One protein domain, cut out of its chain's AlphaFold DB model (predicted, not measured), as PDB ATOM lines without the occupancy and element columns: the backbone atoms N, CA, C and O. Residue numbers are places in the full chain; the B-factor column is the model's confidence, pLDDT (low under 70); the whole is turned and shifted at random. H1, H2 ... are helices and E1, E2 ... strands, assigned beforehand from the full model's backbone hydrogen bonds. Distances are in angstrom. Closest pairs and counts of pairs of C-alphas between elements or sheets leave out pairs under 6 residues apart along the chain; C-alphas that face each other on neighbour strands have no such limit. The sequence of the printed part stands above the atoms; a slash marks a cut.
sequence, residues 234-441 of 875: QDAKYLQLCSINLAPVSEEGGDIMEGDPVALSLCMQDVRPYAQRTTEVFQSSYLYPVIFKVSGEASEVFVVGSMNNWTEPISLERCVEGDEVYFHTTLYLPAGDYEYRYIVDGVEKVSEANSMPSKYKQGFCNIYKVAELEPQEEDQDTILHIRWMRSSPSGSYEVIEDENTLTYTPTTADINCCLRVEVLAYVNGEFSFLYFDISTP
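AT A GLANCE: This is residues 234 to 441 of the 875 residues of the protein "Leucine-rich_repeat_protein_-_putative" of Leishmania infantum (UniProt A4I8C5). What shape do these atoms make? A long, strongly twisted sheet of E1, E2, E3, E5 and E6 runs through the model, and the sheet of E11, E10, E12 and E13 lies partly face to face with it at E1 and E2, a sandwich, two sheets face to face, with strands crossed at 40 degrees. A small sheet of E4, E7, E8 and E9 meets E3 and E6 at a few points, and tiny H1 sits on the first sheet near E5 and E6. What is it made of? The printed part has 208 residues, of which strands hold 102 and the one helix 4, and the class is mostly strand by the 106 residues in named elements; the order along the chain is E1 E2 H1 E3 to E13, neighbour strands are antiparallel, and the whole is compact, with a radius of gyration of the C-alphas of 18.5 A and spans of 61 by 42 by 31 A.

IN THESE COORDINATES: Where does the first strand begin? E1, residues 239 to 248, begins at C-alpha 239 (157.396, 348.241, 207.066) and bends by 58 degrees at residue 242. What follows? E2 is residues 262 to 270, H1 274 to 277, E3 288 to 295, E4 301 to 305, E5 317 to 321, E6 324 to 333 with 28.0 A, E7 336 to 344, E8 347 to 349 and E9 364 to 370. E10 is 383 to 391, E11 397 to 401, E12 418 to 427 with 29.2 A, and E13 430 to 441 with 33.3 A, ending at (186.482, 345.760, 206.035).

HOW THE PARTS SIT: How is the first sheet joined? Hairpin E1 and E2 has N 245 and O 265 at 2.9 A, E2 and E6 N 332 and O 268 at 2.8 A, E3 and E6 N 290 and O 331 at 2.8 A, and hairpin E5 and E6 N 319 and O 326 at 2.8 A. E2 and E5 lie on one side of E6, E3 on the other side. H1, too short for an O i to N i+4 pair, is on this sheet at a height of 7.7 A. What faces E1? In E11 E10 E12 E13, N 387 and O 422 are 2.9 A apart; the closest C-alphas of E1 and E13, Leu 246 and Ser 439, are 5.9 A apart. How is the third sheet joined? E7 has E4 on one side, N 302 and O 343 at 2.9 A, and E8 and E9 on the other, N 338 and O 368 of E7 and E9 at 2.8 A. The closest C-alphas of E4 and E6, Val 301 and Phe 327, are 6.6 A apart.

THE WHOLE: How large is it? The two C-alphas farthest apart, Asp 323 and Pro 393, are 62.0 A apart, and the printed part has no cut. Which links are long, and where is confidence low? Long links are E1 to E2, E4 to E5, E8 to E9, E9 to E10 and E11 to E12; pLDDT is under 70 at residues 251 to 253 and 375 to 382.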
ATOM      1  N   GLN A 234     163.174 356.833 203.091       86.02
ATOM      2  CA  GLN A 234     162.136 355.866 202.735       86.02
ATOM      3  C   GLN A 234     160.813 356.219 203.434       86.02
ATOM      4  O   GLN A 234     160.661 355.988 204.634       86.02
ATOM      5  N   ASP A 235     159.842 356.738 202.676       80.25
ATOM      6  CA  ASP A 235     158.464 356.968 203.140       80.25
ATOM      7  C   ASP A 235     157.744 355.620 203.344       80.25
ATOM      8  O   ASP A 235     157.102 355.070 202.445       80.25
ATOM      9  N   ALA A 236     157.953 355.022 204.519       83.85
ATOM     10  CA  ALA A 236     157.550 353.656 204.820       83.85
ATOM     11  C   ALA A 236     156.029 353.531 205.004       83.85
ATOM     12  O   ALA A 236     155.483 353.813 206.067       83.85
ATOM     13  N   LYS A 237     155.346 353.027 203.971       85.79
ATOM     14  CA  LYS A 237     153.892 352.768 203.986       85.79
ATOM     15  C   LYS A 237     153.485 351.483 204.716       85.79
ATOM     16  O   LYS A 237     152.334 351.355 205.120       85.79
ATOM     17  N   TYR A 238     154.411 350.530 204.826       88.31
ATOM     18  CA  TYR A 238     154.139 349.151 205.242       88.31
ATOM     19  C   TYR A 238     155.062 348.713 206.381       88.31
ATOM     20  O   TYR A 238     154.607 348.508 207.504       88.31
ATOM     21  N   LEU A 239     156.367 348.630 206.105       90.64
ATOM     22  CA  LEU A 239     157.396 348.241 207.066       90.64
ATOM     23  C   LEU A 239     158.417 349.367 207.238       90.64
ATOM     24  O   LEU A 239     159.097 349.774 206.293       90.64
ATOM     25  N   GLN A 240     158.544 349.864 208.465       92.04
ATOM     26  CA  GLN A 240     159.572 350.830 208.839       92.04
ATOM     27  C   GLN A 240     160.764 350.093 209.452       92.04
ATOM     28  O   GLN A 240     160.602 349.289 210.369       92.04
ATOM     29  N   LEU A 241     161.976 350.410 208.997       94.27
ATOM     30  CA  LEU A 241     163.205 349.931 209.622       94.27
ATOM     31  C   LEU A 241     163.272 350.319 211.109       94.27
ATOM     32  O   LEU A 241     163.059 351.484 211.443       94.27
ATOM     33  N   CYS A 242     163.630 349.393 211.994       94.15
ATOM     34  CA  CYS A 242     163.947 349.658 213.404       94.15
ATOM     35  C   CYS A 242     165.417 349.414 213.735       94.15
ATOM     36  O   CYS A 242     166.012 350.201 214.465       94.15
ATOM     37  N   SER A 243     166.014 348.376 213.159       94.32
ATOM     38  CA  SER A 243     167.448 348.106 213.230       94.32
ATOM     39  C   SER A 243     167.884 347.370 211.970       94.32
ATOM     40  O   SER A 243     167.098 346.637 211.370       94.32
ATOM     41  N   ILE A 244     169.137 347.575 211.579       94.66
ATOM     42  CA  ILE A 244     169.859 346.726 210.635       94.66
ATOM     43  C   ILE A 244     171.324 346.715 211.058       94.66
ATOM     44  O   ILE A 244     171.862 347.771 211.404       94.66
ATOM     45  N   ASN A 245     171.942 345.540 211.109       92.89
ATOM     46  CA  ASN A 245     173.352 345.409 211.438       92.89
ATOM     47  C   ASN A 245     173.965 344.126 210.859       92.89
ATOM     48  O   ASN A 245     173.395 343.047 210.986       92.89
ATOM     49  N   LEU A 246     175.172 344.249 210.311       93.86
ATOM     50  CA  LEU A 246     176.076 343.140 210.014       93.86
ATOM     51  C   LEU A 246     176.982 342.842 211.215       93.86
ATOM     52  O   LEU A 246     177.620 343.750 211.750       93.86
ATOM     53  N   ALA A 247     177.052 341.579 211.635       90.92
ATOM     54  CA  ALA A 247     177.965 341.109 212.681       90.92
ATOM     55  C   ALA A 247     178.412 339.657 212.422       90.92
ATOM     56  O   ALA A 247     177.652 338.904 211.811       90.92
ATOM     57  N   PRO A 248     179.595 339.229 212.899       92.51
ATOM     58  CA  PRO A 248     179.960 337.813 212.933       92.51
ATOM     59  C   PRO A 248     178.924 336.973 213.697       92.51
ATOM     60  O   PRO A 248     178.360 337.428 214.692       92.51
ATOM     61  N   VAL A 249     178.698 335.731 213.262       89.20
ATOM     62  CA  VAL A 249     177.798 334.761 213.924       89.20
ATOM     63  C   VAL A 249     178.360 334.270 215.271       89.20
ATOM     64  O   VAL A 249     177.607 333.825 216.136       89.20
ATOM     65  N   SER A 250     179.674 334.365 215.480       80.20
ATOM     66  CA  SER A 250     180.354 333.996 216.727       80.20
ATOM     67  C   SER A 250     179.924 334.867 217.921       80.20
ATOM     68  O   SER A 250     180.035 336.092 217.860       80.20
ATOM     69  N   GLU A 251     179.538 334.246 219.048       63.25
ATOM     70  CA  GLU A 251     179.082 334.958 220.265       63.25
ATOM     71  C   GLU A 251     180.117 335.940 220.856       63.25
ATOM     72  O   GLU A 251     179.733 336.846 221.598       63.25
ATOM     73  N   GLU A 252     181.412 335.796 220.549       60.44
ATOM     74  CA  GLU A 252     182.471 336.676 221.071       60.44
ATOM     75  C   GLU A 252     182.416 338.103 220.487       60.44
ATOM     76  O   GLU A 252     182.926 339.044 221.102       60.44
ATOM     77  N   GLY A 253     181.752 338.278 219.336       64.48
ATOM     78  CA  GLY A 253     181.800 339.506 218.542       64.48
ATOM     79  C   GLY A 253     183.213 339.826 218.038       64.48
ATOM     80  O   GLY A 253     184.155 339.065 218.239       64.48
ATOM     81  N   GLY A 254     183.373 340.977 217.383       77.22
ATOM     82  CA  GLY A 254     184.674 341.450 216.907       77.22
ATOM     83  C   GLY A 254     184.677 341.820 215.430       77.22
ATOM     84  O   GLY A 254     183.648 342.193 214.866       77.22
ATOM     85  N   ASP A 255     185.863 341.761 214.832       86.90
ATOM     86  CA  ASP A 255     186.055 342.026 213.411       86.90
ATOM     87  C   ASP A 255     185.416 340.938 212.542       86.90
ATOM     88  O   ASP A 255     185.345 339.773 212.921       86.90
ATOM     89  N   ILE A 256     184.997 341.318 211.337       92.69
ATOM     90  CA  ILE A 256     184.565 340.366 210.316       92.69
ATOM     91  C   ILE A 256     185.809 339.762 209.664       92.69
ATOM     92  O   ILE A 256     186.650 340.491 209.132       92.69
ATOM     93  N   MET A 257     185.925 338.439 209.729       93.40
ATOM     94  CA  MET A 257     187.071 337.676 209.238       93.40
ATOM     95  C   MET A 257     186.663 336.821 208.032       93.40
ATOM     96  O   MET A 257     185.501 336.463 207.859       93.40
ATOM     97  N   GLU A 258     187.629 336.470 207.192       94.52
ATOM     98  CA  GLU A 258     187.475 335.423 206.178       94.52
ATOM     99  C   GLU A 258     187.066 334.077 206.806       94.52
ATOM    100  O   GLU A 258     187.646 333.648 207.798       94.52
ATOM    101  N   GLY A 259     186.097 333.389 206.204       92.41
ATOM    102  CA  GLY A 259     185.592 332.084 206.639       92.41
ATOM    103  C   GLY A 259     184.652 332.106 207.846       92.41
ATOM    104  O   GLY A 259     183.905 331.146 208.020       92.41
ATOM    105  N   ASP A 260     184.626 333.189 208.626       92.65
ATOM    106  CA  ASP A 260     183.687 333.367 209.735       92.65
ATOM    107  C   ASP A 260     182.358 333.945 209.207       92.65
ATOM    108  O   ASP A 260     182.345 335.067 208.691       92.65
ATOM    109  N   PRO A 261     181.220 333.228 209.315       94.75
ATOM    110  CA  PRO A 261     179.955 333.704 208.769       94.75
ATOM    111  C   PRO A 261     179.504 335.029 209.394       94.75
ATOM    112  O   PRO A 261     179.513 335.202 210.615       94.75
ATOM    113  N   VAL A 262     179.047 335.949 208.549       94.88
ATOM    114  CA  VAL A 262     178.477 337.248 208.919       94.88
ATOM    115  C   VAL A 262     176.964 337.166 208.794       94.88
ATOM    116  O   VAL A 262     176.448 336.878 207.717       94.88
ATOM    117  N   ALA A 263     176.246 337.454 209.876       93.57
ATOM    118  CA  ALA A 263     174.794 337.540 209.885       93.57
ATOM    119  C   ALA A 263     174.307 338.980 209.695       93.57
ATOM    120  O   ALA A 263     174.808 339.924 210.313       93.57
ATOM    121  N   LEU A 264     173.259 339.112 208.890       93.89
ATOM    122  CA  LEU A 264     172.362 340.255 208.863       93.89
ATOM    123  C   LEU A 264     171.322 340.089 209.982       93.89
ATOM    124  O   LEU A 264     170.442 339.233 209.907       93.89
ATOM    125  N   SER A 265     171.383 340.946 211.001       91.52
ATOM    126  CA  SER A 265     170.260 341.152 211.917       91.52
ATOM    127  C   SER A 265     169.456 342.376 211.486       91.52
ATOM    128  O   SER A 265     170.014 343.430 211.174       91.52
ATOM    129  N   LEU A 266     168.130 342.250 211.462       93.61
ATOM    130  CA  LEU A 266     167.238 343.385 211.264       93.61
ATOM    131  C   LEU A 266     165.947 343.250 212.062       93.61
ATOM    132  O   LEU A 266     165.469 342.152 212.340       93.61
ATOM    133  N   CYS A 267     165.368 344.399 212.382       94.65
ATOM    134  CA  CYS A 267     164.019 344.525 212.900       94.65
ATOM    135  C   CYS A 267     163.268 345.520 212.031       94.65
ATOM    136  O   CYS A 267     163.745 346.637 211.812       94.65
ATOM    137  N   MET A 268     162.063 345.156 211.606       93.36
ATOM    138  CA  MET A 268     161.120 346.085 210.983       93.36
ATOM    139  C   MET A 268     159.816 346.124 211.771       93.36
ATOM    140  O   MET A 268     159.378 345.105 212.292       93.36
ATOM    141  N   GLN A 269     159.202 347.299 211.862       94.17
ATOM    142  CA  GLN A 269     157.891 347.491 212.466       94.17
ATOM    143  C   GLN A 269     156.833 347.613 211.370       94.17
ATOM    144  O   GLN A 269     156.992 348.407 210.443       94.17
ATOM    145  N   ASP A 270     155.733 346.877 211.509       93.15
ATOM    146  CA  ASP A 270     154.542 347.078 210.687       93.15
ATOM    147  C   ASP A 270     153.818 348.353 211.126       93.15
ATOM    148  O   ASP A 270     153.258 348.430 212.228       93.15
ATOM    149  N   VAL A 271     153.866 349.368 210.265       92.40
ATOM    150  CA  VAL A 271     153.290 350.697 210.510       92.40
ATOM    151  C   VAL A 271     151.879 350.850 209.938       92.40
ATOM    152  O   VAL A 271     151.285 351.922 210.059       92.40
ATOM    153  N   ARG A 272     151.296 349.782 209.372       91.61
ATOM    154  CA  ARG A 272     149.872 349.772 209.020       91.61
ATOM    155  C   ARG A 272     148.998 349.905 210.281       91.61
ATOM    156  O   ARG A 272     149.394 349.433 211.352       91.61
ATOM    157  N   PRO A 273     147.782 350.476 210.172       90.95
ATOM    158  CA  PRO A 273     146.819 350.501 211.272       90.95
ATOM    159  C   PRO A 273     146.512 349.095 211.797       90.95
ATOM    160  O   PRO A 273     146.424 348.149 211.011       90.95
ATOM    161  N   TYR A 274     146.265 348.964 213.104       89.93
ATOM    162  CA  TYR A 274     145.989 347.686 213.775       89.93
ATOM    163  C   TYR A 274     145.044 346.747 213.005       89.93
ATOM    164  O   TYR A 274     145.354 345.569 212.844       89.93
ATOM    165  N   ALA A 275     143.936 347.279 212.479       88.52
ATOM    166  CA  ALA A 275     142.923 346.504 211.763       88.52
ATOM    167  C   ALA A 275     143.422 345.828 210.472       88.52
ATOM    168  O   ALA A 275     142.810 344.860 210.044       88.52
ATOM    169  N   GLN A 276     144.500 346.321 209.849       88.81
ATOM    170  CA  GLN A 276     145.128 345.669 208.691       88.81
ATOM    171  C   GLN A 276     146.117 344.588 209.141       88.81
ATOM    172  O   GLN A 276     146.124 343.489 208.595       88.81
ATOM    173  N   ARG A 277     146.903 344.868 210.190       88.67
ATOM    174  CA  ARG A 277     147.930 343.953 210.725       88.67
ATOM    175  C   ARG A 277     147.363 342.659 211.310       88.67
ATOM    176  O   ARG A 277     148.090 341.680 211.429       88.67
ATOM    177  N   THR A 278     146.094 342.662 211.717       83.45
ATOM    178  CA  THR A 278     145.394 341.472 212.227       83.45
ATOM    179  C   THR A 278     144.607 340.712 211.163       83.45
ATOM    180  O   THR A 278     144.235 339.566 211.409       83.45
ATOM    181  N   THR A 279     144.365 341.306 209.990       83.31
ATOM    182  CA  THR A 279     143.730 340.628 208.847       83.31
ATOM    183  C   THR A 279     144.732 340.081 207.838       83.31
ATOM    184  O   THR A 279     144.431 339.102 207.166       83.31
ATOM    185  N   GLU A 280     145.891 340.725 207.709       82.30
ATOM    186  CA  GLU A 280     146.884 340.468 206.668       82.30
ATOM    187  C   GLU A 280     148.286 340.534 207.284       82.30
ATOM    188  O   GLU A 280     148.663 341.523 207.918       82.30
ATOM    189  N   VAL A 281     149.071 339.480 207.090       82.11
ATOM    190  CA  VAL A 281     150.424 339.332 207.633       82.11
ATOM    191  C   VAL A 281     151.356 339.132 206.449       82.11
ATOM    192  O   VAL A 281     151.100 338.263 205.622       82.11
ATOM    193  N   PHE A 282     152.412 339.939 206.361       83.09
ATOM    194  CA  PHE A 282     153.421 339.779 205.322       83.09
ATOM    195  C   PHE A 282     154.108 338.427 205.507       83.09
ATOM    196  O   PHE A 282     154.568 338.122 206.608       83.09
ATOM    197  N   GLN A 283     154.165 337.626 204.449       77.83
ATOM    198  CA  GLN A 283     154.932 336.390 204.470       77.83
ATOM    199  C   GLN A 283     156.391 336.703 204.148       77.83
ATOM    200  O   GLN A 283     156.722 337.697 203.507       77.83
ATOM    201  N   SER A 284     157.294 335.879 204.660       79.42
ATOM    202  CA  SER A 284     158.708 335.933 204.318       79.42
ATOM    203  C   SER A 284     159.355 334.633 204.757       79.42
ATOM    204  O   SER A 284     159.170 334.196 205.891       79.42
ATOM    205  N   SER A 285     160.187 334.058 203.893       78.73
ATOM    206  CA  SER A 285     160.982 332.871 204.222       78.73
ATOM    207  C   SER A 285     162.045 333.131 205.302       78.73
ATOM    208  O   SER A 285     162.666 332.185 205.769       78.73
ATOM    209  N   TYR A 286     162.272 334.396 205.685       83.07
ATOM    210  CA  TYR A 286     163.397 334.816 206.530       83.07
ATOM    211  C   TYR A 286     162.992 335.664 207.739       83.07
ATOM    212  O   TYR A 286     163.720 335.677 208.732       83.07
ATOM    213  N   LEU A 287     161.870 336.394 207.671       88.37
ATOM    214  CA  LEU A 287     161.400 337.268 208.749       88.37
ATOM    215  C   LEU A 287     160.000 336.897 209.214       88.37
ATOM    216  O   LEU A 287     159.027 337.011 208.474       88.37
ATOM    217  N   TYR A 288     159.885 336.566 210.492       89.99
ATOM    218  CA  TYR A 288     158.646 336.087 211.078       89.99
ATOM    219  C   TYR A 288     157.937 337.188 211.879       89.99
ATOM    220  O   TYR A 288     158.600 338.010 212.525       89.99
ATOM    221  N   PRO A 289     156.593 337.214 211.863       90.52
ATOM    222  CA  PRO A 289     155.794 338.176 212.607       90.52
ATOM    223  C   PRO A 289     155.836 337.890 214.114       90.52
ATOM    224  O   PRO A 289     155.515 336.801 214.589       90.52
ATOM    225  N   VAL A 290     156.179 338.914 214.889       93.37
ATOM    226  CA  VAL A 290     156.309 338.888 216.346       93.37
ATOM    227  C   VAL A 290     155.371 339.929 216.937       93.37
ATOM    228  O   VAL A 290     155.561 341.135 216.762       93.37
ATOM    229  N   ILE A 291     154.335 339.461 217.632       92.83
ATOM    230  CA  ILE A 291     153.270 340.314 218.165       92.83
ATOM    231  C   ILE A 291     153.574 340.686 219.616       92.83
ATOM    232  O   ILE A 291     153.583 339.837 220.509       92.83
ATOM    233  N   PHE A 292     153.736 341.984 219.863       93.96
ATOM    234  CA  PHE A 292     153.803 342.552 221.205       93.96
ATOM    235  C   PHE A 292     152.450 343.175 221.552       93.96
ATOM    236  O   PHE A 292     152.042 344.166 220.943       93.96
ATOM    237  N   LYS A 293     151.752 342.589 222.534       92.04
ATOM    238  CA  LYS A 293     150.452 343.060 223.031       92.04
ATOM    239  C   LYS A 293     150.478 343.243 224.548       92.04
ATOM    240  O   LYS A 293     150.852 342.327 225.278       92.04
ATOM    241  N   VAL A 294     150.033 344.409 225.018       92.53
ATOM    242  CA  VAL A 294     149.875 344.737 226.447       92.53
ATOM    243  C   VAL A 294     148.446 345.211 226.686       92.53
ATOM    244  O   VAL A 294     148.047 346.236 226.142       92.53
ATOM    245  N   SER A 295     147.671 344.481 227.488       92.43
ATOM    246  CA  SER A 295     146.311 344.885 227.875       92.43
ATOM    247  C   SER A 295     146.319 345.772 229.123       92.43
ATOM    248  O   SER A 295     147.093 345.531 230.051       92.43
ATOM    249  N   GLY A 296     145.421 346.756 229.165       91.38
ATOM    250  CA  GLY A 296     145.237 347.680 230.285       91.38
ATOM    251  C   GLY A 296     145.290 349.152 229.874       91.38
ATOM    252  O   GLY A 296     145.693 349.501 228.765       91.38
ATOM    253  N   GLU A 297     144.882 350.030 230.791       91.72
ATOM    254  CA  GLU A 297     145.029 351.474 230.610       91.72
ATOM    255  C   GLU A 297     146.475 351.917 230.876       91.72
ATOM    256  O   GLU A 297     147.068 351.584 231.903       91.72
ATOM    257  N   ALA A 298     147.009 352.692 229.936       93.33
ATOM    258  CA  ALA A 298     148.253 353.450 230.017       93.33
ATOM    259  C   ALA A 298     148.117 354.678 229.098       93.33
ATOM    260  O   ALA A 298     147.186 354.747 228.283       93.33
ATOM    261  N   SER A 299     149.027 355.643 229.213       93.52
ATOM    262  CA  SER A 299     149.142 356.768 228.277       93.52
ATOM    263  C   SER A 299     150.037 356.427 227.082       93.52
ATOM    264  O   SER A 299     149.656 356.697 225.943       93.52
ATOM    265  N   GLU A 300     151.163 355.754 227.326       95.24
ATOM    266  CA  GLU A 300     152.101 355.304 226.297       95.24
ATOM    267  C   GLU A 300     152.753 353.965 226.669       95.24
ATOM    268  O   GLU A 300     153.035 353.683 227.840       95.24
ATOM    269  N   VAL A 301     152.985 353.124 225.657       96.76
ATOM    270  CA  VAL A 301     153.650 351.826 225.807       96.76
ATOM    271  C   VAL A 301     154.666 351.637 224.691       96.76
ATOM    272  O   VAL A 301     154.341 351.778 223.513       96.76
ATOM    273  N   PHE A 302     155.878 351.248 225.070       96.44
ATOM    274  CA  PHE A 302     156.954 350.889 224.154       96.44
ATOM    275  C   PHE A 302     157.454 349.476 224.441       96.44
ATOM    276  O   PHE A 302     157.336 348.977 225.564       96.44
ATOM    277  N   VAL A 303     158.075 348.859 223.443       95.65
ATOM    278  CA  VAL A 303     158.923 347.681 223.610       95.65
ATOM    279  C   VAL A 303     160.369 348.044 223.265       95.65
ATOM    280  O   VAL A 303     160.638 348.729 222.281       95.65
ATOM    281  N   VAL A 304     161.310 347.600 224.092       94.37
ATOM    282  CA  VAL A 304     162.756 347.757 223.874       94.37
ATOM    283  C   VAL A 304     163.438 346.416 224.103       94.37
ATOM    284  O   VAL A 304     162.993 345.640 224.952       94.37
ATOM    285  N   GLY A 305     164.498 346.113 223.357       93.74
ATOM    286  CA  GLY A 305     165.202 344.854 223.536       93.74
ATOM    287  C   GLY A 305     166.389 344.640 222.609       93.74
ATOM    288  O   GLY A 305     166.856 345.530 221.904       93.74
ATOM    289  N   SER A 306     166.866 343.404 222.596       92.33
ATOM    290  CA  SER A 306     167.937 342.943 221.710       92.33
ATOM    291  C   SER A 306     167.621 343.144 220.221       92.33
ATOM    292  O   SER A 306     168.518 343.522 219.475       92.33
ATOM    293  N   MET A 307     166.358 343.007 219.793       93.27
ATOM    294  CA  MET A 307     165.959 343.184 218.387       93.27
ATOM    295  C   MET A 307     166.259 344.581 217.828       93.27
ATOM    296  O   MET A 307     166.491 344.729 216.631       93.27
ATOM    297  N   ASN A 308     166.295 345.614 218.677       89.62
ATOM    298  CA  ASN A 308     166.698 346.970 218.306       89.62
ATOM    299  C   ASN A 308     167.997 347.411 219.004       89.62
ATOM    300  O   ASN A 308     168.189 348.604 219.236       89.62
ATOM    301  N   ASN A 309     168.895 346.476 219.347       86.08
ATOM    302  CA  ASN A 309     170.182 346.738 220.010       86.08
ATOM    303  C   ASN A 309     170.065 347.561 221.314       86.08
ATOM    304  O   ASN A 309     170.975 348.316 221.661       86.08
ATOM    305  N   TRP A 310     168.934 347.444 222.022       87.04
ATOM    306  CA  TRP A 310     168.568 348.261 223.187       87.04
ATOM    307  C   TRP A 310     168.611 349.781 222.916       87.04
ATOM    308  O   TRP A 310     168.950 350.572 223.796       87.04
ATOM    309  N   THR A 311     168.302 350.192 221.681       83.42
ATOM    310  CA  THR A 311     168.227 351.604 221.261       83.42
ATOM    311  C   THR A 311     166.787 352.142 221.341       83.42
ATOM    312  O   THR A 311     165.990 351.629 222.125       83.42
ATOM    313  N   GLU A 312     166.468 353.191 220.568       86.20
ATOM    314  CA  GLU A 312     165.170 353.889 220.495       86.20
ATOM    315  C   GLU A 312     163.964 352.949 220.709       86.20
ATOM    316  O   GLU A 312     163.707 352.098 219.846       86.20
ATOM    317  N   PRO A 313     163.228 353.069 221.834       93.92
ATOM    318  CA  PRO A 313     162.090 352.206 222.139       93.92
ATOM    319  C   PRO A 313     161.021 352.243 221.043       93.92
ATOM    320  O   PRO A 313     160.638 353.304 220.549       93.92
ATOM    321  N   ILE A 314     160.507 351.072 220.675       95.24
ATOM    322  CA  ILE A 314     159.522 350.931 219.602       95.24
ATOM    323  C   ILE A 314     158.124 351.137 220.188       95.24
ATOM    324  O   ILE A 314     157.704 350.391 221.070       95.24
ATOM    325  N   SER A 315     157.404 352.153 219.707       95.69
ATOM    326  CA  SER A 315     156.063 352.503 220.197       95.69
ATOM    327  C   SER A 315     155.008 351.475 219.781       95.69
ATOM    328  O   SER A 315     155.020 350.992 218.646       95.69
ATOM    329  N   LEU A 316     154.081 351.153 220.687       96.09
ATOM    330  CA  LEU A 316     152.910 350.323 220.410       96.09
ATOM    331  C   LEU A 316     151.680 351.206 220.136       96.09
ATOM    332  O   LEU A 316     151.432 352.196 220.820       96.09
ATOM    333  N   GLU A 317     150.855 350.807 219.167       94.80
ATOM    334  CA  GLU A 317     149.606 351.500 218.836       94.80
ATOM    335  C   GLU A 317     148.551 351.243 219.919       94.80
ATOM    336  O   GLU A 317     148.231 350.088 220.216       94.80
ATOM    337  N   ARG A 318     147.974 352.309 220.487       95.02
ATOM    338  CA  ARG A 318     146.845 352.208 221.422       95.02
ATOM    339  C   ARG A 318     145.560 351.861 220.669       95.02
ATOM    340  O   ARG A 318     145.025 352.681 219.926       95.02
ATOM    341  N   CYS A 319     145.026 350.686 220.951       92.02
ATOM    342  CA  CYS A 319     143.835 350.110 220.342       92.02
ATOM    343  C   CYS A 319     142.699 349.991 221.376       92.02
ATOM    344  O   CYS A 319     142.941 349.942 222.585       92.02
ATOM    345  N   VAL A 320     141.450 349.954 220.903       90.37
ATOM    346  CA  VAL A 320     140.251 349.767 221.740       90.37
ATOM    347  C   VAL A 320     139.306 348.803 221.033       90.37
ATOM    348  O   VAL A 320     138.966 349.024 219.871       90.37
ATOM    349  N   GLU A 321     138.869 347.757 221.729       85.95
ATOM    350  CA  GLU A 321     137.968 346.730 221.195       85.95
ATOM    351  C   GLU A 321     136.890 346.414 222.237       85.95
ATOM    352  O   GLU A 321     137.171 345.877 223.308       85.95
ATOM    353  N   GLY A 322     135.649 346.819 221.956       88.47
ATOM    354  CA  GLY A 322     134.609 346.867 222.985       88.47
ATOM    355  C   GLY A 322     135.001 347.829 224.112       88.47
ATOM    356  O   GLY A 322     135.333 348.984 223.844       88.47
ATOM    357  N   ASP A 323     134.980 347.334 225.349       88.66
ATOM    358  CA  ASP A 323     135.391 348.075 226.550       88.66
ATOM    359  C   ASP A 323     136.872 347.836 226.932       88.66
ATOM    360  O   ASP A 323     137.351 348.396 227.918       88.66
ATOM    361  N   GLU A 324     137.620 347.012 226.182       92.31
ATOM    362  CA  GLU A 324     139.022 346.696 226.488       92.31
ATOM    363  C   GLU A 324     140.007 347.616 225.751       92.31
ATOM    364  O   GLU A 324     139.936 347.808 224.534       92.31
ATOM    365  N   VAL A 325     140.982 348.149 226.497       92.84
ATOM    366  CA  VAL A 325     142.123 348.912 225.969       92.84
ATOM    367  C   VAL A 325     143.356 348.013 225.934       92.84
ATOM    368  O   VAL A 325     143.673 347.334 226.915       92.84
ATOM    369  N   TYR A 326     144.082 348.040 224.820       92.82
ATOM    370  CA  TYR A 326     145.379 347.383 224.694       92.82
ATOM    371  C   TYR A 326     146.315 348.160 223.776       92.82
ATOM    372  O   TYR A 326     145.899 348.967 222.951       92.82
ATOM    373  N   PHE A 327     147.601 347.882 223.909       95.66
ATOM    374  CA  PHE A 327     148.668 348.412 223.077       95.66
ATOM    375  C   PHE A 327     149.218 347.281 222.214       95.66
ATOM    376  O   PHE A 327     149.414 346.175 222.722       95.66
ATOM    377  N   HIS A 328     149.433 347.535 220.922       94.90
ATOM    378  CA  HIS A 328     149.806 346.513 219.945       94.90
ATOM    379  C   HIS A 328     150.876 346.982 218.950       94.90
ATOM    380  O   HIS A 328     150.761 348.051 218.341       94.90
ATOM    381  N   THR A 329     151.868 346.133 218.677       95.46
ATOM    382  CA  THR A 329     152.672 346.232 217.452       95.46
ATOM    383  C   THR A 329     153.111 344.859 216.945       95.46
ATOM    384  O   THR A 329     153.255 343.921 217.731       95.46
ATOM    385  N   THR A 330     153.336 344.765 215.635       95.11
ATOM    386  CA  THR A 330     153.927 343.597 214.974       95.11
ATOM    387  C   THR A 330     155.325 343.978 214.508       95.11
ATOM    388  O   THR A 330     155.480 344.941 213.751       95.11
ATOM    389  N   LEU A 331     156.336 343.239 214.964       95.20
ATOM    390  CA  LEU A 331     157.703 343.334 214.455       95.20
ATOM    391  C   LEU A 331     157.986 342.152 213.527       95.20
ATOM    392  O   LEU A 331     157.464 341.066 213.750       95.20
ATOM    393  N   TYR A 332     158.831 342.352 212.527       92.79
ATOM    394  CA  TYR A 332     159.342 341.299 211.654       92.79
ATOM    395  C   TYR A 332     160.817 341.077 211.973       92.79
ATOM    396  O   TYR A 332     161.612 342.020 211.884       92.79
ATOM    397  N   LEU A 333     161.143 339.853 212.400       94.47
ATOM    398  CA  LEU A 333     162.439 339.455 212.958       94.47
ATOM    399  C   LEU A 333     162.910 338.114 212.370       94.47
ATOM    400  O   LEU A 333     162.072 337.230 212.175       94.47
ATOM    401  N   PRO A 334     164.224 337.908 212.162       92.77
ATOM    402  CA  PRO A 334     164.783 336.578 211.924       92.77
ATOM    403  C   PRO A 334     164.439 335.589 213.043       92.77
ATOM    404  O   PRO A 334     164.208 336.000 214.186       92.77
ATOM    405  N   ALA A 335     164.478 334.286 212.753       91.82
ATOM    406  CA  ALA A 335     164.416 333.252 213.788       91.82
ATOM    407  C   ALA A 335     165.525 333.453 214.845       91.82
ATOM    408  O   ALA A 335     166.646 333.842 214.517       91.82
ATOM    409  N   GLY A 336     165.212 333.216 216.122       91.63
ATOM    410  CA  GLY A 336     166.145 333.453 217.228       91.63
ATOM    411  C   GLY A 336     165.499 333.780 218.579       91.63
ATOM    412  O   GLY A 336     164.281 333.933 218.702       91.63
ATOM    413  N   ASP A 337     166.343 333.895 219.606       91.01
ATOM    414  CA  ASP A 337     165.960 334.256 220.975       91.01
ATOM    415  C   ASP A 337     166.200 335.759 221.222       91.01
ATOM    416  O   ASP A 337     167.344 336.211 221.265       91.01
ATOM    417  N   TYR A 338     165.131 336.526 221.453       92.63
ATOM    418  CA  TYR A 338     165.193 337.973 221.675       92.63
ATOM    419  C   TYR A 338     164.853 338.350 223.119       92.63
ATOM    420  O   TYR A 338     163.739 338.140 223.600       92.63
ATOM    421  N   GLU A 339     165.801 338.983 223.804       93.14
ATOM    422  CA  GLU A 339     165.566 339.673 225.073       93.14
ATOM    423  C   GLU A 339     164.731 340.943 224.856       93.14
ATOM    424  O   GLU A 339     165.054 341.716 223.949       93.14
ATOM    425  N   TYR A 340     163.714 341.195 225.691       94.12
ATOM    426  CA  TYR A 340     162.899 342.419 225.633       94.12
ATOM    427  C   TYR A 340     162.301 342.860 226.983       94.12
ATOM    428  O   TYR A 340     162.215 342.091 227.948       94.12
ATOM    429  N   ARG A 341     161.830 344.113 227.027       93.47
ATOM    430  CA  ARG A 341     161.022 344.725 228.096       93.47
ATOM    431  C   ARG A 341     159.902 345.574 227.517       93.47
ATOM    432  O   ARG A 341     160.022 346.081 226.404       93.47
ATOM    433  N   TYR A 342     158.868 345.795 228.320       94.42
ATOM    434  CA  TYR A 342     157.915 346.874 228.079       94.42
ATOM    435  C   TYR A 342     158.314 348.115 228.874       94.42
ATOM    436  O   TYR A 342     158.749 347.993 230.015       94.42
ATOM    437  N   ILE A 343     158.114 349.298 228.304       94.55
ATOM    438  CA  ILE A 343     158.118 350.572 229.030       94.55
ATOM    439  C   ILE A 343     156.674 351.062 229.018       94.55
ATOM    440  O   ILE A 343     156.117 351.266 227.945       94.55
ATOM    441  N   VAL A 344     156.053 351.200 230.189       95.32
ATOM    442  CA  VAL A 344     154.652 351.623 230.342       95.32
ATOM    443  C   VAL A 344     154.634 352.883 231.193       95.32
ATOM    444  O   VAL A 344     155.055 352.825 232.348       95.32
ATOM    445  N   ASP A 345     154.181 354.002 230.627       94.91
ATOM    446  CA  ASP A 345     154.177 355.324 231.279       94.91
ATOM    447  C   ASP A 345     155.544 355.685 231.904       94.91
ATOM    448  O   ASP A 345     155.651 356.097 233.060       94.91
ATOM    449  N   GLY A 346     156.621 355.443 231.145       92.57
ATOM    450  CA  GLY A 346     158.008 355.667 231.568       92.57
ATOM    451  C   GLY A 346     158.595 354.623 232.531       92.57
ATOM    452  O   GLY A 346     159.758 354.748 232.912       92.57
ATOM    453  N   VAL A 347     157.843 353.588 232.925       93.21
ATOM    454  CA  VAL A 347     158.300 352.542 233.858       93.21
ATOM    455  C   VAL A 347     158.589 351.233 233.122       93.21
ATOM    456  O   VAL A 347     157.701 350.652 232.497       93.21
ATOM    457  N   GLU A 348     159.820 350.727 233.239       89.72
ATOM    458  CA  GLU A 348     160.190 349.399 232.736       89.72
ATOM    459  C   GLU A 348     159.437 348.276 233.474       89.72
ATOM    460  O   GLU A 348     159.392 348.232 234.705       89.72
ATOM    461  N   LYS A 349     158.872 347.335 232.711       88.76
ATOM    462  CA  LYS A 349     158.151 346.157 233.205       88.76
ATOM    463  C   LYS A 349     158.691 344.875 232.567       88.76
ATOM    464  O   LYS A 349     158.835 344.765 231.346       88.76
ATOM    465  N   VAL A 350     158.924 343.884 233.423       84.13
ATOM    466  CA  VAL A 350     159.352 342.515 233.096       84.13
ATOM    467  C   VAL A 350     158.315 341.556 233.684       84.13
ATOM    468  O   VAL A 350     157.764 341.830 234.748       84.13
ATOM    469  N   SER A 351     158.014 340.453 232.999       78.62
ATOM    470  CA  SER A 351     157.104 339.426 233.512       78.62
ATOM    471  C   SER A 351     157.797 338.613 234.600       78.62
ATOM    472  O   SER A 351     158.838 338.014 234.341       78.62
ATOM    473  N   GLU A 352     157.206 338.529 235.794       74.55
ATOM    474  CA  GLU A 352     157.752 337.726 236.902       74.55
ATOM    475  C   GLU A 352     157.954 336.251 236.515       74.55
ATOM    476  O   GLU A 352     158.916 335.626 236.954       74.55
ATOM    477  N   ALA A 353     157.089 335.707 235.649       72.73
ATOM    478  CA  ALA A 353     157.144 334.313 235.210       72.73
ATOM    479  C   ALA A 353     158.298 334.002 234.236       72.73
ATOM    480  O   ALA A 353     158.773 332.870 234.214       72.73
ATOM    481  N   ASN A 354     158.747 334.989 233.451       71.21
ATOM    482  CA  ASN A 354     159.732 334.810 232.371       71.21
ATOM    483  C   ASN A 354     160.993 335.681 232.565       71.21
ATOM    484  O   ASN A 354     161.728 335.925 231.610       71.21
ATOM    485  N   SER A 355     161.218 336.178 233.784       80.89
ATOM    486  CA  SER A 355     162.311 337.093 234.121       80.89
ATOM    487  C   SER A 355     163.663 336.373 234.156       80.89
ATOM    488  O   SER A 355     163.913 335.541 235.028       80.89
ATOM    489  N   MET A 356     164.550 336.724 233.226       86.61
ATOM    490  CA  MET A 356     165.905 336.172 233.097       86.61
ATOM    491  C   MET A 356     166.953 337.294 233.142       86.61
ATOM    492  O   MET A 356     166.668 338.398 232.681       86.61
ATOM    493  N   PRO A 357     168.169 337.070 233.673       88.09
ATOM    494  CA  PRO A 357     169.250 338.048 233.570       88.09
ATOM    495  C   PRO A 357     169.745 338.160 232.117       88.09
ATOM    496  O   PRO A 357     170.098 337.158 231.501       88.09
ATOM    497  N   SER A 358     169.797 339.385 231.593       87.53
ATOM    498  CA  SER A 358     170.246 339.709 230.233       87.53
ATOM    499  C   SER A 358     171.710 339.323 229.988       87.53
ATOM    500  O   SER A 358     172.596 339.742 230.745       87.53
ATOM    501  N   LYS A 359     171.983 338.619 228.878       83.95
ATOM    502  CA  LYS A 359     173.339 338.357 228.355       83.95
ATOM    503  C   LYS A 359     174.105 339.668 228.141       83.95
ATOM    504  O   LYS A 359     175.277 339.779 228.497       83.95
ATOM    505  N   TYR A 360     173.412 340.697 227.652       81.10
ATOM    506  CA  TYR A 360     173.943 342.041 227.389       81.10
ATOM    507  C   TYR A 360     174.100 342.914 228.648       81.10
ATOM    508  O   TYR A 360     174.336 344.119 228.538       81.10
ATOM    509  N   LYS A 361     173.967 342.330 229.851       83.59
ATOM    510  CA  LYS A 361     174.098 342.998 231.161       83.59
ATOM    511  C   LYS A 361     173.114 344.156 231.378       83.59
ATOM    512  O   LYS A 361     173.346 345.006 232.232       83.59
ATOM    513  N   GLN A 362     171.985 344.164 230.667       82.18
ATOM    514  CA  GLN A 362     170.982 345.233 230.762       82.18
ATOM    515  C   GLN A 362     170.103 345.148 232.021       82.18
ATOM    516  O   GLN A 362     169.253 346.009 232.230       82.18
ATOM    517  N   GLY A 363     170.231 344.099 232.842       86.63
ATOM    518  CA  GLY A 363     169.328 343.775 233.957       86.63
ATOM    519  C   GLY A 363     168.424 342.579 233.635       86.63
ATOM    520  O   GLY A 363     168.781 341.753 232.802       86.63
ATOM    521  N   PHE A 364     167.257 342.470 234.271       88.98
ATOM    522  CA  PHE A 364     166.299 341.383 234.002       88.98
ATOM    523  C   PHE A 364     165.468 341.643 232.740       88.98
ATOM    524  O   PHE A 364     165.092 342.781 232.490       88.98
ATOM    525  N   CYS A 365     165.157 340.631 231.941       90.99
ATOM    526  CA  CYS A 365     164.379 340.753 230.706       90.99
ATOM    527  C   CYS A 365     163.458 339.547 230.495       90.99
ATOM    528  O   CYS A 365     163.677 338.478 231.064       90.99
ATOM    529  N   ASN A 366     162.448 339.721 229.645       91.56
ATOM    530  CA  ASN A 366     161.701 338.609 229.062       91.56
ATOM    531  C   ASN A 366     162.493 338.043 227.873       91.56
ATOM    532  O   ASN A 366     163.268 338.777 227.262       91.56
ATOM    533  N   ILE A 367     162.239 336.789 227.492       90.20
ATOM    534  CA  ILE A 367     162.753 336.194 226.247       90.20
ATOM    535  C   ILE A 367     161.569 335.873 225.327       90.20
ATOM    536  O   ILE A 367     160.613 335.226 225.755       90.20
ATOM    537  N   TYR A 368     161.633 336.319 224.072       91.57
ATOM    538  CA  TYR A 368     160.754 335.882 222.988       91.57
ATOM    539  C   TYR A 368     161.528 334.909 222.095       91.57
ATOM    540  O   TYR A 368     162.622 335.240 221.649       91.57
ATOM    541  N   LYS A 369     160.970 333.726 221.825       92.30
ATOM    542  CA  LYS A 369     161.564 332.751 220.899       92.30
ATOM    543  C   LYS A 369     160.839 332.813 219.562       92.30
ATOM    544  O   LYS A 369     159.655 332.486 219.498       92.30
ATOM    545  N   VAL A 370     161.537 333.238 218.519       92.80
ATOM    546  CA  VAL A 370     161.043 333.240 217.139       92.80
ATOM    547  C   VAL A 370     161.473 331.925 216.503       92.80
ATOM    548  O   VAL A 370     162.664 331.701 216.294       92.80
ATOM    549  N   ALA A 371     160.511 331.036 216.263       89.08
ATOM    550  CA  ALA A 371     160.754 329.779 215.569       89.08
ATOM    551  C   ALA A 371     160.792 330.008 214.054       89.08
ATOM    552  O   ALA A 371     159.996 330.784 213.528       89.08
ATOM    553  N   GLU A 372     161.689 329.299 213.378       82.60
ATOM    554  CA  GLU A 372     161.676 329.157 211.924       82.60
ATOM    555  C   GLU A 372     160.408 328.390 211.501       82.60
ATOM    556  O   GLU A 372     160.001 327.436 212.173       82.60
ATOM    557  N   LEU A 373     159.760 328.828 210.422       77.24
ATOM    558  CA  LEU A 373     158.563 328.195 209.863       77.24
ATOM    559  C   LEU A 373     158.884 327.648 208.471       77.24
ATOM    560  O   LEU A 373     159.590 328.304 207.706       77.24
ATOM    561  N   GLU A 374     158.342 326.473 208.137       72.51
ATOM    562  CA  GLU A 374     158.468 325.913 206.785       72.51
ATOM    563  C   GLU A 374     157.836 326.871 205.749       72.51
ATOM    564  O   GLU A 374     156.722 327.356 205.984       72.51
ATOM    565  N   PRO A 375     158.514 327.155 204.617       65.18
ATOM    566  CA  PRO A 375     157.984 328.052 203.596       65.18
ATOM    567  C   PRO A 375     156.700 327.498 202.968       65.18
ATOM    568  O   PRO A 375     156.599 326.301 202.691       65.18
ATOM    569  N   GLN A 376     155.722 328.371 202.720       62.66
ATOM    570  CA  GLN A 376     154.464 328.009 202.061       62.66
ATOM    571  C   GLN A 376     154.575 328.254 200.547       62.66
ATOM    572  O   GLN A 376     155.113 329.263 200.108       62.66
ATOM    573  N   GLU A 377     154.069 327.331 199.721       57.63
ATOM    574  CA  GLU A 377     154.227 327.401 198.253       57.63
ATOM    575  C   GLU A 377     153.428 328.544 197.576       57.63
ATOM    576  O   GLU A 377     153.609 328.788 196.383       57.63
ATOM    577  N   GLU A 378     152.542 329.238 198.301       57.90
ATOM    578  CA  GLU A 378     151.571 330.208 197.757       57.90
ATOM    579  C   GLU A 378     151.860 331.684 198.128       57.90
ATOM    580  O   GLU A 378     150.948 332.512 198.122       57.90
ATOM    581  N   ASP A 379     153.114 332.045 198.424       55.15
ATOM    582  CA  ASP A 379     153.500 333.405 198.845       55.15
ATOM    583  C   ASP A 379     153.234 334.484 197.761       55.15
ATOM    584  O   ASP A 379     154.068 334.764 196.896       55.15
ATOM    585  N   GLN A 380     152.069 335.145 197.829       58.03
ATOM    586  CA  GLN A 380     151.774 336.391 197.090       58.03
ATOM    587  C   GLN A 380     152.060 337.667 197.910       58.03
ATOM    588  O   GLN A 380     152.110 338.763 197.341       58.03
ATOM    589  N   ASP A 381     152.306 337.535 199.217       61.15
ATOM    590  CA  ASP A 381     152.316 338.650 200.169       61.15
ATOM    591  C   ASP A 381     153.732 339.030 200.636       61.15
ATOM    592  O   ASP A 381     154.220 338.550 201.653       61.15
ATOM    593  N   THR A 382     154.329 340.014 199.952       65.68
ATOM    594  CA  THR A 382     155.599 340.703 200.290       65.68
ATOM    595  C   THR A 382     156.890 339.894 200.134       65.68
ATOM    596  O   THR A 382     157.355 339.210 201.036       65.68
ATOM    597  N   ILE A 383     157.577 340.097 199.009       73.68
ATOM    598  CA  ILE A 383     158.897 339.498 198.772       73.68
ATOM    599  C   ILE A 383     159.978 340.387 199.392       73.68
ATOM    600  O   ILE A 383     160.120 341.556 199.018       73.68
ATOM    601  N   LEU A 384     160.773 339.817 200.300       82.76
ATOM    602  CA  LEU A 384     162.037 340.391 200.760       82.76
ATOM    603  C   LEU A 384     163.192 339.752 199.994       82.76
ATOM    604  O   LEU A 384     163.456 338.562 200.140       82.76
ATOM    605  N   HIS A 385     163.868 340.561 199.184       87.37
ATOM    606  CA  HIS A 385     165.037 340.173 198.406       87.37
ATOM    607  C   HIS A 385     166.297 340.693 199.108       87.37
ATOM    608  O   HIS A 385     166.425 341.903 199.322       87.37
ATOM    609  N   ILE A 386     167.197 339.789 199.500       91.70
ATOM    610  CA  ILE A 386     168.439 340.097 200.220       91.70
ATOM    611  C   ILE A 386     169.618 339.873 199.276       91.70
ATOM    612  O   ILE A 386     169.814 338.784 198.738       91.70
ATOM    613  N   ARG A 387     170.412 340.926 199.093       93.97
ATOM    614  CA  ARG A 387     171.552 340.968 198.179       93.97
ATOM    615  C   ARG A 387     172.829 341.299 198.927       93.97
ATOM    616  O   ARG A 387     172.900 342.339 199.582       93.97
ATOM    617  N   TRP A 388     173.862 340.491 198.735       97.04
ATOM    618  CA  TRP A 388     175.203 340.765 199.239       97.04
ATOM    619  C   TRP A 388     176.084 341.368 198.150       97.04
ATOM    620  O   TRP A 388     176.066 340.967 196.982       97.04
ATOM    621  N   MET A 389     176.887 342.348 198.550       97.40
ATOM    622  CA  MET A 389     177.839 343.040 197.694       97.40
ATOM    623  C   MET A 389     179.176 343.252 198.394       97.40
ATOM    624  O   MET A 389     179.228 343.451 199.606       97.40
ATOM    625  N   ARG A 390     180.243 343.331 197.600       96.32
ATOM    626  CA  ARG A 390     181.602 343.688 198.022       96.32
ATOM    627  C   ARG A 390     181.962 345.085 197.520       96.32
ATOM    628  O   ARG A 390     181.611 345.454 196.402       96.32
ATOM    629  N   SER A 391     182.688 345.868 198.316       94.31
ATOM    630  CA  SER A 391     183.284 347.129 197.861       94.31
ATOM    631  C   SER A 391     184.524 346.881 196.997       94.31
ATOM    632  O   SER A 391     185.453 346.204 197.431       94.31
ATOM    633  N   SER A 392     184.611 347.517 195.837       86.86
ATOM    634  CA  SER A 392     185.831 347.587 195.038       86.86
ATOM    635  C   SER A 392     186.864 348.550 195.657       86.86
ATOM    636  O   SER A 392     186.502 349.431 196.446       86.86
ATOM    637  N   PRO A 393     188.140 348.504 195.226       74.82
ATOM    638  CA  PRO A 393     189.151 349.493 195.614       74.82
ATOM    639  C   PRO A 393     188.826 350.950 195.224       74.82
ATOM    640  O   PRO A 393     189.435 351.872 195.763       74.82
ATOM    641  N   SER A 394     187.883 351.188 194.300       71.06
ATOM    642  CA  SER A 394     187.388 352.534 193.958       71.06
ATOM    643  C   SER A 394     186.163 352.964 194.782       71.06
ATOM    644  O   SER A 394     185.662 354.081 194.617       71.06
ATOM    645  N   GLY A 395     185.686 352.112 195.696       76.18
ATOM    646  CA  GLY A 395     184.540 352.371 196.569       76.18
ATOM    647  C   GLY A 395     183.170 352.163 195.914       76.18
ATOM    648  O   GLY A 395     182.165 352.561 196.497       76.18
ATOM    649  N   SER A 396     183.109 351.562 194.721       85.86
ATOM    650  CA  SER A 396     181.852 351.063 194.139       85.86
ATOM    651  C   SER A 396     181.484 349.713 194.757       85.86
ATOM    652  O   SER A 396     182.379 348.973 195.142       85.86
ATOM    653  N   TYR A 397     180.204 349.345 194.799       92.66
ATOM    654  CA  TYR A 397     179.785 348.012 195.251       92.66
ATOM    655  C   TYR A 397     179.443 347.108 194.059       92.66
ATOM    656  O   TYR A 397     178.797 347.556 193.112       92.66
ATOM    657  N   GLU A 398     179.899 345.857 194.099       94.45
ATOM    658  CA  GLU A 398     179.599 344.800 193.123       94.45
ATOM    659  C   GLU A 398     178.836 343.652 193.794       94.45
ATOM    660  O   GLU A 398     179.099 343.341 194.953       94.45
ATOM    661  N   VAL A 399     177.887 343.032 193.087       95.63
ATOM    662  CA  VAL A 399     177.074 341.923 193.623       95.63
ATOM    663  C   VAL A 399     177.905 340.646 193.689       95.63
ATOM    664  O   VAL A 399     178.531 340.276 192.699       95.63
ATOM    665  N   ILE A 400     177.891 339.991 194.852       94.44
ATOM    666  CA  ILE A 400     178.620 338.738 195.108       94.44
ATOM    667  C   ILE A 400     177.680 337.560 195.382       94.44
ATOM    668  O   ILE A 400     178.010 336.440 195.008       94.44
ATOM    669  N   GLU A 401     176.498 337.812 195.954       86.43
ATOM    670  CA  GLU A 401     175.455 336.806 196.178       86.43
ATOM    671  C   GLU A 401     174.066 337.463 196.096       86.43
ATOM    672  O   GLU A 401     173.866 338.572 196.594       86.43
ATOM    673  N   ASP A 402     173.112 336.793 195.444       83.06
ATOM    674  CA  ASP A 402     171.737 337.280 195.215       83.06
ATOM    675  C   ASP A 402     170.702 336.181 195.560       83.06
ATOM    676  O   ASP A 402     169.635 336.107 194.957       83.06
ATOM    677  N   GLU A 403     171.054 335.291 196.502       80.42
ATOM    678  CA  GLU A 403     170.295 334.084 196.891       80.42
ATOM    679  C   GLU A 403     169.410 334.277 198.144       80.42
ATOM    680  O   GLU A 403     168.934 333.311 198.737       80.42
ATOM    681  N   ASN A 404     169.152 335.528 198.545       84.11
ATOM    682  CA  ASN A 404     168.286 335.903 199.673       84.11
ATOM    683  C   ASN A 404     168.722 335.400 201.065       84.11
ATOM    684  O   ASN A 404     167.914 335.326 201.989       84.11
ATOM    685  N   THR A 405     170.000 335.087 201.257       90.15
ATOM    686  CA  THR A 405     170.531 334.576 202.527       90.15
ATOM    687  C   THR A 405     170.642 335.664 203.605       90.15
ATOM    688  O   THR A 405     171.096 336.783 203.359       90.15
ATOM    689  N   LEU A 406     170.291 335.324 204.853       92.34
ATOM    690  CA  LEU A 406     170.571 336.165 206.032       92.34
ATOM    691  C   LEU A 406     172.036 336.086 206.499       92.34
ATOM    692  O   LEU A 406     172.437 336.843 207.382       92.34
ATOM    693  N   THR A 407     172.833 335.176 205.939       93.96
ATOM    694  CA  THR A 407     174.223 334.931 206.337       93.96
ATOM    695  C   THR A 407     175.127 334.795 205.124       93.96
ATOM    696  O   THR A 407     174.821 333.996 204.243       93.96
ATOM    697  N   TYR A 408     176.268 335.476 205.138       95.51
ATOM    698  CA  TYR A 408     177.312 335.354 204.122       95.51
ATOM    699  C   TYR A 408     178.634 334.926 204.756       95.51
ATOM    700  O   TYR A 408     179.008 335.450 205.803       95.51
ATOM    701  N   THR A 409     179.361 334.006 204.124       95.33
ATOM    702  CA  THR A 409     180.684 333.565 204.594       95.33
ATOM    703  C   THR A 409     181.766 334.245 203.754       95.33
ATOM    704  O   THR A 409     181.900 333.897 202.579       95.33
ATOM    705  N   PRO A 410     182.539 335.204 204.301       95.81
ATOM    706  CA  PRO A 410     183.503 335.966 203.517       95.81
ATOM    707  C   PRO A 410     184.638 335.082 203.004       95.81
ATOM    708  O   PRO A 410     185.124 334.191 203.699       95.81
ATOM    709  N   THR A 411     185.093 335.359 201.790       94.63
ATOM    710  CA  THR A 411     186.145 334.610 201.101       94.63
ATOM    711  C   THR A 411     187.448 335.406 201.037       94.63
ATOM    712  O   THR A 411     187.498 336.597 201.354       94.63
ATOM    713  N   THR A 412     188.512 334.787 200.524       93.38
ATOM    714  CA  THR A 412     189.797 335.454 200.267       93.38
ATOM    715  C   THR A 412     189.667 336.664 199.329       93.38
ATOM    716  O   THR A 412     190.482 337.583 199.386       93.38
ATOM    717  N   ALA A 413     188.631 336.705 198.479       93.69
ATOM    718  CA  ALA A 413     188.345 337.832 197.588       93.69
ATOM    719  C   ALA A 413     187.718 339.044 198.307       93.69
ATOM    720  O   ALA A 413     187.729 340.146 197.762       93.69
ATOM    721  N   ASP A 414     187.187 338.858 199.518       95.12
ATOM    722  CA  ASP A 414     186.524 339.904 200.305       95.12
ATOM    723  C   ASP A 414     187.472 340.614 201.276       95.12
ATOM    724  O   ASP A 414     187.115 341.644 201.848       95.12
ATOM    725  N   ILE A 415     188.697 340.105 201.437       93.79
ATOM    726  CA  ILE A 415     189.735 340.680 202.300       93.79
ATOM    727  C   ILE A 415     190.007 342.146 201.922       93.79
ATOM    728  O   ILE A 415     190.147 342.501 200.751       93.79
ATOM    729  N   ASN A 416     190.116 343.002 202.941       90.79
ATOM    730  CA  ASN A 416     190.229 344.463 202.857       90.79
ATOM    731  C   ASN A 416     189.034 345.186 202.206       90.79
ATOM    732  O   ASN A 416     189.070 346.414 202.086       90.79
ATOM    733  N   CYS A 417     187.972 344.474 201.833       93.90
ATOM    734  CA  CYS A 417     186.758 345.049 201.269       93.90
ATOM    735  C   CYS A 417     185.653 345.127 202.331       93.90
ATOM    736  O   CYS A 417     185.567 344.289 203.224       93.90
ATOM    737  N   CYS A 418     184.785 346.130 202.231       94.83
ATOM    738  CA  CYS A 418     183.542 346.186 202.992       94.83
ATOM    739  C   CYS A 418     182.465 345.364 202.286       94.83
ATOM    740  O   CYS A 418     182.254 345.512 201.081       94.83
ATOM    741  N   LEU A 419     181.735 344.567 203.055       96.78
ATOM    742  CA  LEU A 419     180.482 343.971 202.630       96.78
ATOM    743  C   LEU A 419     179.363 345.005 202.766       96.78
ATOM    744  O   LEU A 419     179.342 345.810 203.698       96.78
ATOM    745  N   ARG A 420     178.413 344.975 201.840       96.63
ATOM    746  CA  ARG A 420     177.162 345.730 201.890       96.63
ATOM    747  C   ARG A 420     176.035 344.746 201.654       96.63
ATOM    748  O   ARG A 420     176.034 344.066 200.632       96.63
ATOM    749  N   VAL A 421     175.079 344.704 202.571       96.54
ATOM    750  CA  VAL A 421     173.854 343.926 202.391       96.54
ATOM    751  C   VAL A 421     172.708 344.877 202.090       96.54
ATOM    752  O   VAL A 421     172.552 345.891 202.770       96.54
ATOM    753  N   GLU A 422     171.935 344.584 201.053       95.10
ATOM    754  CA  GLU A 422     170.735 345.323 200.671       95.10
ATOM    755  C   GLU A 422     169.495 344.454 200.874       95.10
ATOM    756  O   GLU A 422     169.453 343.308 200.439       95.10
ATOM    757  N   VAL A 423     168.482 345.028 201.521       93.06
ATOM    758  CA  VAL A 423     167.165 344.437 201.758       93.06
ATOM    759  C   VAL A 423     166.153 345.231 200.939       93.06
ATOM    760  O   VAL A 423     165.846 346.387 201.255       93.06
ATOM    761  N   LEU A 424     165.669 344.619 199.862       90.26
ATOM    762  CA  LEU A 424     164.672 345.172 198.952       90.26
ATOM    763  C   LEU A 424     163.318 344.544 199.273       90.26
ATOM    764  O   LEU A 424     163.196 343.322 199.274       90.26
ATOM    765  N   ALA A 425     162.290 345.362 199.492       88.78
ATOM    766  CA  ALA A 425     160.934 344.864 199.707       88.78
ATOM    767  C   ALA A 425     160.020 345.150 198.519       88.78
ATOM    768  O   ALA A 425     159.936 346.291 198.059       88.78
ATOM    769  N   TYR A 426     159.282 344.129 198.089       86.12
ATOM    770  CA  TYR A 426     158.246 344.213 197.065       86.12
ATOM    771  C   TYR A 426     156.896 343.812 197.658       86.12
ATOM    772  O   TYR A 426     156.616 342.625 197.809       86.12
ATOM    773  N   VAL A 427     156.052 344.790 197.985       82.55
ATOM    774  CA  VAL A 427     154.706 344.566 198.539       82.55
ATOM    775  C   VAL A 427     153.717 344.538 197.374       82.55
ATOM    776  O   VAL A 427     153.696 345.465 196.569       82.55
ATOM    777  N   ASN A 428     152.913 343.477 197.249       80.96
ATOM    778  CA  ASN A 428     151.968 343.284 196.134       80.96
ATOM    779  C   ASN A 428     152.611 343.412 194.731       80.96
ATOM    780  O   ASN A 428     151.981 343.876 193.782       80.96
ATOM    781  N   GLY A 429     153.888 343.033 194.604       81.51
ATOM    782  CA  GLY A 429     154.674 343.153 193.370       81.51
ATOM    783  C   GLY A 429     155.239 344.553 193.076       81.51
ATOM    784  O   GLY A 429     156.011 344.698 192.128       81.51
ATOM    785  N   GLU A 430     154.924 345.575 193.878       85.20
ATOM    786  CA  GLU A 430     155.508 346.916 193.761       85.20
ATOM    787  C   GLU A 430     156.686 347.099 194.726       85.20
ATOM    788  O   GLU A 430     156.614 346.737 195.900       85.20
ATOM    789  N   PHE A 431     157.777 347.707 194.250       86.57
ATOM    790  CA  PHE A 431     158.903 348.088 195.108       86.57
ATOM    791  C   PHE A 431     158.440 349.070 196.195       86.57
ATOM    792  O   PHE A 431     157.908 350.139 195.886       86.57
ATOM    793  N   SER A 432     158.687 348.727 197.460       87.14
ATOM    794  CA  SER A 432     158.306 349.543 198.613       87.14
ATOM    795  C   SER A 432     159.479 350.303 199.229       87.14
ATOM    796  O   SER A 432     159.297 351.465 199.582       87.14
ATOM    797  N   PHE A 433     160.638 349.668 199.427       90.69
ATOM    798  CA  PHE A 433     161.814 350.301 200.038       90.69
ATOM    799  C   PHE A 433     163.107 349.523 199.771       90.69
ATOM    800  O   PHE A 433     163.095 348.329 199.465       90.69
ATOM    801  N   LEU A 434     164.225 350.229 199.958       92.51
ATOM    802  CA  LEU A 434     165.582 349.693 200.039       92.51
ATOM    803  C   LEU A 434     166.184 350.116 201.384       92.51
ATOM    804  O   LEU A 434     166.330 351.317 201.638       92.51
ATOM    805  N   TYR A 435     166.574 349.143 202.203       94.72
ATOM    806  CA  TYR A 435     167.426 349.358 203.373       94.72
ATOM    807  C   TYR A 435     168.751 348.609 203.205       94.72
ATOM    808  O   TYR A 435     168.824 347.631 202.466       94.72
ATOM    809  N   PHE A 436     169.806 349.065 203.872       96.20
ATOM    810  CA  PHE A 436     171.124 348.444 203.836       96.20
ATOM    811  C   PHE A 436     171.917 348.661 205.126       96.20
ATOM    812  O   PHE A 436     171.628 349.573 205.904       96.20
ATOM    813  N   ASP A 437     172.962 347.855 205.297       96.63
ATOM    814  CA  ASP A 437     174.086 348.128 206.197       96.63
ATOM    815  C   ASP A 437     175.419 347.844 205.482       96.63
ATOM    816  O   ASP A 437     175.451 347.205 204.426       96.63
ATOM    817  N   ILE A 438     176.516 348.370 206.031       96.21
ATOM    818  CA  ILE A 438     177.874 348.244 205.492       96.21
ATOM    819  C   ILE A 438     178.810 347.769 206.606       96.21
ATOM    820  O   ILE A 438     178.919 348.418 207.645       96.21
ATOM    821  N   SER A 439     179.529 346.676 206.384       94.90
ATOM    822  CA  SER A 439     180.469 346.130 207.359       94.90
ATOM    823  C   SER A 439     181.726 346.994 207.526       94.90
ATOM    824  O   SER A 439     182.088 347.804 206.665       94.90
ATOM    825  N   THR A 440     182.467 346.765 208.610       92.22
ATOM    826  CA  THR A 440     183.911 347.036 208.628       92.22
ATOM    827  C   THR A 440     184.620 346.175 207.562       92.22
ATOM    828  O   THR A 440     184.063 345.157 207.139       92.22
ATOM    829  N   PRO A 441     185.803 346.564 207.049       92.58
ATOM    830  CA  PRO A 441     186.482 345.760 206.035       92.58
ATOM    831  C   PRO A 441     186.871 344.378 206.561       92.58
ATOM    832  O   PRO A 441     187.445 344.283 207.648       92.58
TER     833      PRO A 441